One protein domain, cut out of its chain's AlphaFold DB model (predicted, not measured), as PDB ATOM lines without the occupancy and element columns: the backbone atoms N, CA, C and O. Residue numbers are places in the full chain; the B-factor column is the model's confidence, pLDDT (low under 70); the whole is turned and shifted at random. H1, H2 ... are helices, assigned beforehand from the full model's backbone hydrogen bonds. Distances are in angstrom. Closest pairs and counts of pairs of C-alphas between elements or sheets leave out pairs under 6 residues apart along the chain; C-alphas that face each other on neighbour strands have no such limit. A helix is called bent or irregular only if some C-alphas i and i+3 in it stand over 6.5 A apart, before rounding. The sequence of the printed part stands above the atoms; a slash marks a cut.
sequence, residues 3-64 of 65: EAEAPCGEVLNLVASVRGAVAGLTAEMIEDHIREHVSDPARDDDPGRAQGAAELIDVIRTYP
ATOM      1  N   GLU A   3      85.419 208.214 151.578       70.25
ATOM      2  CA  GLU A   3      84.138 207.986 150.879       70.25
ATOM      3  C   GLU A   3      83.888 206.512 150.516       70.25
ATOM      4  O   GLU A   3      82.787 206.149 150.126       70.25
ATOM      5  N   ALA A   4      84.917 205.665 150.630       74.56
ATOM      6  CA  ALA A   4      84.854 204.237 150.317       74.56
ATOM      7  C   ALA A   4      84.892 203.362 151.586       74.56
ATOM      8  O   ALA A   4      85.178 202.176 151.480       74.56
ATOM      9  N   GLU A   5      84.686 203.968 152.767       80.38
ATOM     10  CA  GLU A   5      84.694 203.310 154.087       80.38
ATOM     11  C   GLU A   5      85.923 202.414 154.343       80.38
ATOM     12  O   GLU A   5      85.843 201.379 155.005       80.38
ATOM     13  N   ALA A   6      87.092 202.812 153.827       86.50
ATOM     14  CA  ALA A   6      88.329 202.068 154.034       86.50
ATOM     15  C   ALA A   6      88.680 201.990 155.537       86.50
ATOM     16  O   ALA A   6      88.474 202.973 156.260       86.50
ATOM     17  N   PRO A   7      89.260 200.873 156.022       91.88
ATOM     18  CA  PRO A   7      89.662 200.743 157.419       91.88
ATOM     19  C   PRO A   7      90.576 201.892 157.864       91.88
ATOM     20  O   PRO A   7      91.519 202.257 157.160       91.88
ATOM     21  N   CYS A   8      90.361 202.423 159.073       92.31
ATOM     22  CA  CYS A   8      91.139 203.555 159.594       92.31
ATOM     23  C   CYS A   8      92.659 203.323 159.538       92.31
ATOM     24  O   CYS A   8      93.409 204.255 159.262       92.31
ATOM     25  N   GLY A   9      93.118 202.086 159.758       93.69
ATOM     26  CA  GLY A   9      94.538 201.733 159.662       93.69
ATOM     27  C   GLY A   9      95.124 201.936 158.260       93.69
ATOM     28  O   GLY A   9      96.236 202.439 158.130       93.69
ATOM     29  N   GLU A  10      94.369 201.622 157.207       93.56
ATOM     30  CA  GLU A  10      94.805 201.830 155.821       93.56
ATOM     31  C   GLU A  10      94.882 203.318 155.475       93.56
ATOM     32  O   GLU A  10      95.851 203.767 154.862       93.56
ATOM     33  N   VAL A  11      93.902 204.101 155.935       93.19
ATOM     34  CA  VAL A  11      93.907 205.560 155.763       93.19
ATOM     35  C   VAL A  11      95.112 206.182 156.473       93.19
ATOM     36  O   VAL A  11      95.812 207.006 155.886       93.19
ATOM     37  N   LEU A  12      95.404 205.761 157.709       94.75
ATOM     38  CA  LEU A  12      96.565 206.239 158.468       94.75
ATOM     39  C   LEU A  12      97.893 205.880 157.783       94.75
ATOM     40  O   LEU A  12      98.787 206.727 157.717       94.75
ATOM     41  N   ASN A  13      98.010 204.675 157.218       95.44
ATOM     42  CA  ASN A  13      99.192 204.261 156.458       95.44
ATOM     43  C   ASN A  13      99.386 205.101 155.187       95.44
ATOM     44  O   ASN A  13     100.515 205.504 154.883       95.44
ATOM     45  N   LEU A  14      98.304 205.418 154.465       94.50
ATOM     46  CA  LEU A  14      98.395 206.296 153.299       94.50
ATOM     47  C   LEU A  14      98.828 207.707 153.706       94.50
ATOM     48  O   LEU A  14      99.742 208.259 153.098       94.50
ATOM     49  N   VAL A  15      98.222 208.280 154.748       95.31
ATOM     50  CA  VAL A  15      98.589 209.617 155.247       95.31
ATOM     51  C   VAL A  15     100.058 209.663 155.668       95.31
ATOM     52  O   VAL A  15     100.761 210.612 155.326       95.31
ATOM     53  N   ALA A  16     100.552 208.632 156.359       95.81
ATOM     54  CA  ALA A  16     101.964 208.533 156.721       95.81
ATOM     55  C   ALA A  16     102.875 208.475 155.482       95.81
ATOM     56  O   ALA A  16     103.903 209.151 155.452       95.81
ATOM     57  N   SER A  17     102.471 207.730 154.450       96.19
ATOM     58  CA  SER A  17     103.213 207.621 153.186       96.19
ATOM     59  C   SER A  17     103.260 208.954 152.434       96.19
ATOM     60  O   SER A  17     104.329 209.384 152.008       96.19
ATOM     61  N   VAL A  18     102.122 209.649 152.325       96.62
ATOM     62  CA  VAL A  18     102.039 210.978 151.698       96.62
ATOM     63  C   VAL A  18     102.890 211.984 152.462       96.62
ATOM     64  O   VAL A  18     103.648 212.726 151.843       96.62
ATOM     65  N   ARG A  19     102.826 211.985 153.800       95.75
ATOM     66  CA  ARG A  19     103.672 212.856 154.626       95.75
ATOM     67  C   ARG A  19     105.155 212.620 154.339       95.75
ATOM     68  O   ARG A  19     105.878 213.588 154.146       95.75
ATOM     69  N   GLY A  20     105.589 211.359 154.278       94.06
ATOM     70  CA  GLY A  20     106.973 211.012 153.947       94.06
ATOM     71  C   GLY A  20     107.384 211.483 152.549       94.06
ATOM     72  O   GLY A  20     108.442 212.085 152.393       94.06
ATOM     73  N   ALA A  21     106.523 211.287 151.548       95.44
ATOM     74  CA  ALA A  21     106.780 211.739 150.180       95.44
ATOM     75  C   ALA A  21     106.909 213.269 150.086       95.44
ATOM     76  O   ALA A  21     107.832 213.775 149.453       95.44
ATOM     77  N   VAL A  22     106.014 214.006 150.750       96.06
ATOM     78  CA  VAL A  22     106.052 215.476 150.795       96.06
ATOM     79  C   VAL A  22     107.292 215.974 151.534       96.06
ATOM     80  O   VAL A  22     107.926 216.921 151.074       96.06
ATOM     81  N   ALA A  23     107.669 215.337 152.646       93.56
ATOM     82  CA  ALA A  23     108.883 215.684 153.384       93.56
ATOM     83  C   ALA A  23     110.145 215.483 152.528       93.56
ATOM     84  O   ALA A  23     110.979 216.382 152.463       93.56
ATOM     85  N   GLY A  24     110.242 214.353 151.817       93.56
ATOM     86  CA  GLY A  24     111.338 214.086 150.883       93.56
ATOM     87  C   GLY A  24     111.398 215.110 149.747       93.56
ATOM     88  O   GLY A  24     112.435 215.728 149.539       93.56
ATOM     89  N   LEU A  25     110.270 215.371 149.077       95.44
ATOM     90  CA  LEU A  25     110.201 216.380 148.012       95.44
ATOM     91  C   LEU A  25     110.602 217.777 148.509       95.44
ATOM     92  O   LEU A  25     111.277 218.518 147.802       95.44
ATOM     93  N   THR A  26     110.201 218.135 149.728       94.81
ATOM     94  CA  THR A  26     110.555 219.429 150.322       94.81
ATOM     95  C   THR A  26     112.065 219.541 150.541       94.81
ATOM     96  O   THR A  26     112.625 220.598 150.270       94.81
ATOM     97  N   ALA A  27     112.735 218.474 150.988       95.19
ATOM     98  CA  ALA A  27     114.190 218.461 151.148       95.19
ATOM     99  C   ALA A  27     114.917 218.686 149.810       95.19
ATOM    100  O   ALA A  27     115.775 219.564 149.735       95.19
ATOM    101  N   GLU A  28     114.502 217.982 148.752       95.56
ATOM    102  CA  GLU A  28     115.054 218.160 147.399       95.56
ATOM    103  C   GLU A  28     114.852 219.597 146.890       95.56
ATOM    104  O   GLU A  28     115.788 220.235 146.421       95.56
ATOM    105  N   MET A  29     113.651 220.163 147.061       96.75
ATOM    106  CA  MET A  29     113.369 221.539 146.633       96.75
ATOM    107  C   MET A  29     114.223 222.583 147.364       96.75
ATOM    108  O   MET A  29     114.602 223.591 146.767       96.75
ATOM    109  N   ILE A  30     114.495 222.386 148.658       96.69
ATOM    110  CA  ILE A  30     115.361 223.303 149.412       96.69
ATOM    111  C   ILE A  30     116.808 223.163 148.933       96.69
ATOM    112  O   ILE A  30     117.486 224.174 148.760       96.69
ATOM    113  N   GLU A  31     117.282 221.942 148.693       96.75
ATOM    114  CA  GLU A  31     118.608 221.692 148.129       96.75
ATOM    115  C   GLU A  31     118.787 222.370 146.762       96.75
ATOM    116  O   GLU A  31     119.767 223.095 146.565       96.75
ATOM    117  N   ASP A  32     117.823 222.210 145.856       97.69
ATOM    118  CA  ASP A  32     117.827 222.883 144.554       97.69
ATOM    119  C   ASP A  32     117.823 224.407 144.719       97.69
ATOM    120  O   ASP A  32     118.600 225.110 144.073       97.69
ATOM    121  N   HIS A  33     117.005 224.936 145.635       98.00
ATOM    122  CA  HIS A  33     116.985 226.367 145.928       98.00
ATOM    123  C   HIS A  33     118.345 226.876 146.425       98.00
ATOM    124  O   HIS A  33     118.777 227.960 146.030       98.00
ATOM    125  N   ILE A  34     119.041 226.103 147.265       97.69
ATOM    126  CA  ILE A  34     120.386 226.454 147.725       97.69
ATOM    127  C   ILE A  34     121.338 226.528 146.536       97.69
ATOM    128  O   ILE A  34     121.983 227.561 146.363       97.69
ATOM    129  N   ARG A  35     121.393 225.490 145.694       98.00
ATOM    130  CA  ARG A  35     122.328 225.456 144.559       98.00
ATOM    131  C   ARG A  35     122.059 226.555 143.539       98.00
ATOM    132  O   ARG A  35     122.994 227.208 143.091       98.00
ATOM    133  N   GLU A  36     120.796 226.788 143.202       97.88
ATOM    134  CA  GLU A  36     120.439 227.697 142.107       97.88
ATOM    135  C   GLU A  36     120.340 229.167 142.529       97.88
ATOM    136  O   GLU A  36     120.513 230.067 141.703       97.88
ATOM    137  N   HIS A  37     120.056 229.448 143.804       97.31
ATOM    138  CA  HIS A  37     119.784 230.818 144.256       97.31
ATOM    139  C   HIS A  37     120.670 231.308 145.397       97.31
ATOM    140  O   HIS A  37     120.800 232.521 145.570       97.31
ATOM    141  N   VAL A  38     121.277 230.410 146.172       96.81
ATOM    142  CA  VAL A  38     122.127 230.795 147.304       96.81
ATOM    143  C   VAL A  38     123.599 230.657 146.927       96.81
ATOM    144  O   VAL A  38     124.311 231.660 146.872       96.81
ATOM    145  N   SER A  39     124.062 229.433 146.699       98.31
ATOM    146  CA  SER A  39     125.441 229.084 146.364       98.31
ATOM    147  C   SER A  39     125.480 227.619 145.931       98.31
ATOM    148  O   SER A  39     125.006 226.745 146.660       98.31
ATOM    149  N   ASP A  40     126.045 227.348 144.757       98.06
ATOM    150  CA  ASP A  40     126.374 225.989 144.329       98.06
ATOM    151  C   ASP A  40     127.794 225.651 144.818       98.06
ATOM    152  O   ASP A  40     128.754 226.257 144.328       98.06
ATOM    153  N   PRO A  41     127.967 224.669 145.727       97.62
ATOM    154  CA  PRO A  41     129.281 224.271 146.230       97.62
ATOM    155  C   PRO A  41     130.295 223.891 145.146       97.62
ATOM    156  O   PRO A  41     131.498 223.959 145.383       97.62
ATOM    157  N   ALA A  42     129.834 223.466 143.965       97.31
ATOM    158  CA  ALA A  42     130.705 223.083 142.856       97.31
ATOM    159  C   ALA A  42     131.142 224.268 141.977       97.31
ATOM    160  O   ALA A  42     131.981 224.085 141.090       97.31
ATOM    161  N   ARG A  43     130.546 225.453 142.161       97.56
ATOM    162  CA  ARG A  43     130.691 226.596 141.241       97.56
ATOM    163  C   ARG A  43     130.947 227.935 141.926       97.56
ATOM    164  O   ARG A  43     131.280 228.883 141.224       97.56
ATOM    165  N   ASP A  44     130.743 228.042 143.237       97.62
ATOM    166  CA  ASP A  44     131.016 229.270 143.986       97.62
ATOM    167  C   ASP A  44     132.526 229.415 144.241       97.62
ATOM    168  O   ASP A  44     133.164 228.522 144.799       97.62
ATOM    169  N   ASP A  45     133.093 230.544 143.812       98.00
ATOM    170  CA  ASP A  45     134.516 230.856 143.962       98.00
ATOM    171  C   ASP A  45     134.890 231.223 145.413       98.00
ATOM    172  O   ASP A  45     136.074 231.217 145.765       98.00
ATOM    173  N   ASP A  46     133.909 231.552 146.266       98.31
ATOM    174  CA  ASP A  46     134.130 231.767 147.696       98.31
ATOM    175  C   ASP A  46     134.108 230.416 148.445       98.31
ATOM    176  O   ASP A  46     133.042 229.813 148.622       98.31
ATOM    177  N   PRO A  47     135.261 229.942 148.961       97.12
ATOM    178  CA  PRO A  47     135.352 228.631 149.597       97.12
ATOM    179  C   PRO A  47     134.546 228.538 150.899       97.12
ATOM    180  O   PRO A  47     134.088 227.454 151.256       97.12
ATOM    181  N   GLY A  48     134.357 229.651 151.613       98.25
ATOM    182  CA  GLY A  48     133.544 229.679 152.827       98.25
ATOM    183  C   GLY A  48     132.058 229.528 152.511       98.25
ATOM    184  O   GLY A  48     131.351 228.791 153.204       98.25
ATOM    185  N   ARG A  49     131.586 230.174 151.437       97.81
ATOM    186  CA  ARG A  49     130.196 230.032 150.974       97.81
ATOM    187  C   ARG A  49     129.924 228.647 150.401       97.81
ATOM    188  O   ARG A  49     128.929 228.038 150.793       97.81
ATOM    189  N   ALA A  50     130.823 228.135 149.560       98.38
ATOM    190  CA  ALA A  50     130.720 226.796 148.988       98.38
ATOM    191  C   ALA A  50     130.633 225.716 150.081       98.38
ATOM    192  O   ALA A  50     129.744 224.862 150.048       98.38
ATOM    193  N   GLN A  51     131.503 225.799 151.095       98.31
ATOM    194  CA  GLN A  51     131.496 224.870 152.226       98.31
ATOM    195  C   GLN A  51     130.202 224.974 153.044       98.31
ATOM    196  O   GLN A  51     129.573 223.956 153.326       98.31
ATOM    197  N   GLY A  52     129.769 226.191 153.388       98.06
ATOM    198  CA  GLY A  52     128.535 226.389 154.151       98.06
ATOM    199  C   GLY A  52     127.286 225.881 153.420       98.06
ATOM    200  O   GLY A  52     126.390 225.314 154.045       98.06
ATOM    201  N   ALA A  53     127.231 226.031 152.093       98.12
ATOM    202  CA  ALA A  53     126.145 225.493 151.278       98.12
ATOM    203  C   ALA A  53     126.152 223.957 151.240       98.12
ATOM    204  O   ALA A  53     125.091 223.347 151.372       98.12
ATOM    205  N   ALA A  54     127.326 223.325 151.126       97.88
ATOM    206  CA  ALA A  54     127.451 221.869 151.178       97.88
ATOM    207  C   ALA A  54     126.984 221.301 152.528       97.88
ATOM    208  O   ALA A  54     126.167 220.381 152.560       97.88
ATOM    209  N   GLU A  55     127.426 221.899 153.637       97.50
ATOM    210  CA  GLU A  55     127.009 221.494 154.986       97.50
ATOM    211  C   GLU A  55     125.496 221.636 155.185       97.50
ATOM    212  O   GLU A  55     124.853 220.754 155.756       97.50
ATOM    213  N   LEU A  56     124.904 222.726 154.688       96.25
ATOM    214  CA  LEU A  56     123.464 222.942 154.785       96.25
ATOM    215  C   LEU A  56     122.674 221.899 153.980       96.25
ATOM    216  O   LEU A  56     121.687 221.368 154.492       96.25
ATOM    217  N   ILE A  57     123.118 221.575 152.760       96.44
ATOM    218  CA  ILE A  57     122.522 220.517 151.928       96.44
ATOM    219  C   ILE A  57     122.577 219.166 152.657       96.44
ATOM    220  O   ILE A  57     121.563 218.469 152.741       96.44
ATOM    221  N   ASP A  58     123.719 218.819 153.254       95.56
ATOM    222  CA  ASP A  58     123.869 217.571 154.010       95.56
ATOM    223  C   ASP A  58     122.922 217.511 155.218       95.56
ATOM    224  O   ASP A  58     122.276 216.485 155.465       95.56
ATOM    225  N   VAL A  59     122.759 218.620 155.949       94.75
ATOM    226  CA  VAL A  59     121.792 218.704 157.055       94.75
ATOM    227  C   VAL A  59     120.363 218.490 156.549       94.75
ATOM    228  O   VAL A  59     119.625 217.697 157.137       94.75
ATOM    229  N   ILE A  60     119.973 219.139 155.450       92.25
ATOM    230  CA  ILE A  60     118.617 219.040 154.882       92.25
ATOM    231  C   ILE A  60     118.296 217.628 154.398       92.25
ATOM    232  O   ILE A  60     117.159 217.197 154.556       92.25
ATOM    233  N   ARG A  61     119.274 216.883 153.874       87.88
ATOM    234  CA  ARG A  61     119.096 215.471 153.491       87.88
ATOM    235  C   ARG A  61     118.927 214.540 154.687       87.88
ATOM    236  O   ARG A  61     118.272 213.507 154.581       87.88
ATOM    237  N   THR A  62     119.516 214.896 155.827       85.50
ATOM    238  CA  THR A  62     119.565 214.025 157.012       85.50
ATOM    239  C   THR A  62     118.427 214.297 158.006       85.50
ATOM    240  O   THR A  62     118.097 213.433 158.818       85.50
ATOM    241  N   TYR A  63     117.805 215.481 157.957       76.50
ATOM    242  CA  TYR A  63     116.773 215.905 158.912       76.50
ATOM    243  C   TYR A  63     115.279 215.646 158.569       76.50
ATOM    244  O   TYR A  63     114.459 215.841 159.473       76.50
ATOM    245  N   PRO A  64     114.843 215.200 157.370       63.16
ATOM    246  CA  PRO A  64     113.427 214.981 157.108       63.16
ATOM    247  C   PRO A  64     112.994 213.643 157.731       63.16
ATOM    248  O   PRO A  64     113.402 212.567 157.295       63.16
TER     249      PRO A  64
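AT A GLANCE: This is residues 3 to 64 of the 65 residues of the protein "Metal-sensitive transcriptional repressor" of [Luteovulum] sphaeroides subsp. megalophilum (UniProt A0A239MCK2). This is a lopsided helical hairpin: one long helix, H1, and a shorter one, H2, that folds back side by side with its second part. The first part of H1 sticks out as a free arm, with residues 3 to 19 standing free. The printed part has 62 residues with two named helices, H1 then H2, and no named strand; the class is all helix. The whole is extended, with a radius of gyration of the C-alphas of 17.5 A, and it spans 58 by 17 by 11 A.

IN THESE COORDINATES: The printed part begins with residues 3 to 7, outside any named element, with C-alpha 3 at (84.138, 207.986, 150.879). H1 takes residues 8 to 38, from C-alpha 8 at (91.139, 203.555, 159.594) to C-alpha 38 at (122.127, 230.795, 147.304), a length of 43.1 A. H1 is neither bent nor irregular, but only just: C-alphas 35 and 38 are 6.0 A apart. After a short link of 8 residues, H2 takes residues 47 to 62 and measures 22.7 A, ending with C-alpha 62 at (119.565, 214.025, 157.012).

HOW THE PARTS SIT: H1 and H2 form a helical hairpin, two helices that follow each other, touch and run opposite ways. Their lines stand at a shallow tilt of 5 degrees. H1 touches H2 with residues 27 to 38 alone, and the closest C-alphas are those of Glu 31 and Ile 57, 5.6 A apart. Their centres are 19.5 A apart. In both H1 and H2 every O i to N i+4 pair is within hydrogen-bond range.

THE WHOLE: The outline is a rod, and the two C-alphas farthest apart are those of Glu 5 and Asp 45, at 57.8 A. Without the stretch that stands free, the body has 45 residues and spans 35 by 17 by 11 A. The printed part has no cut and no long link between named elements. The mean pLDDT of the printed part is 93.9, and residue 64 is the one residue under 70.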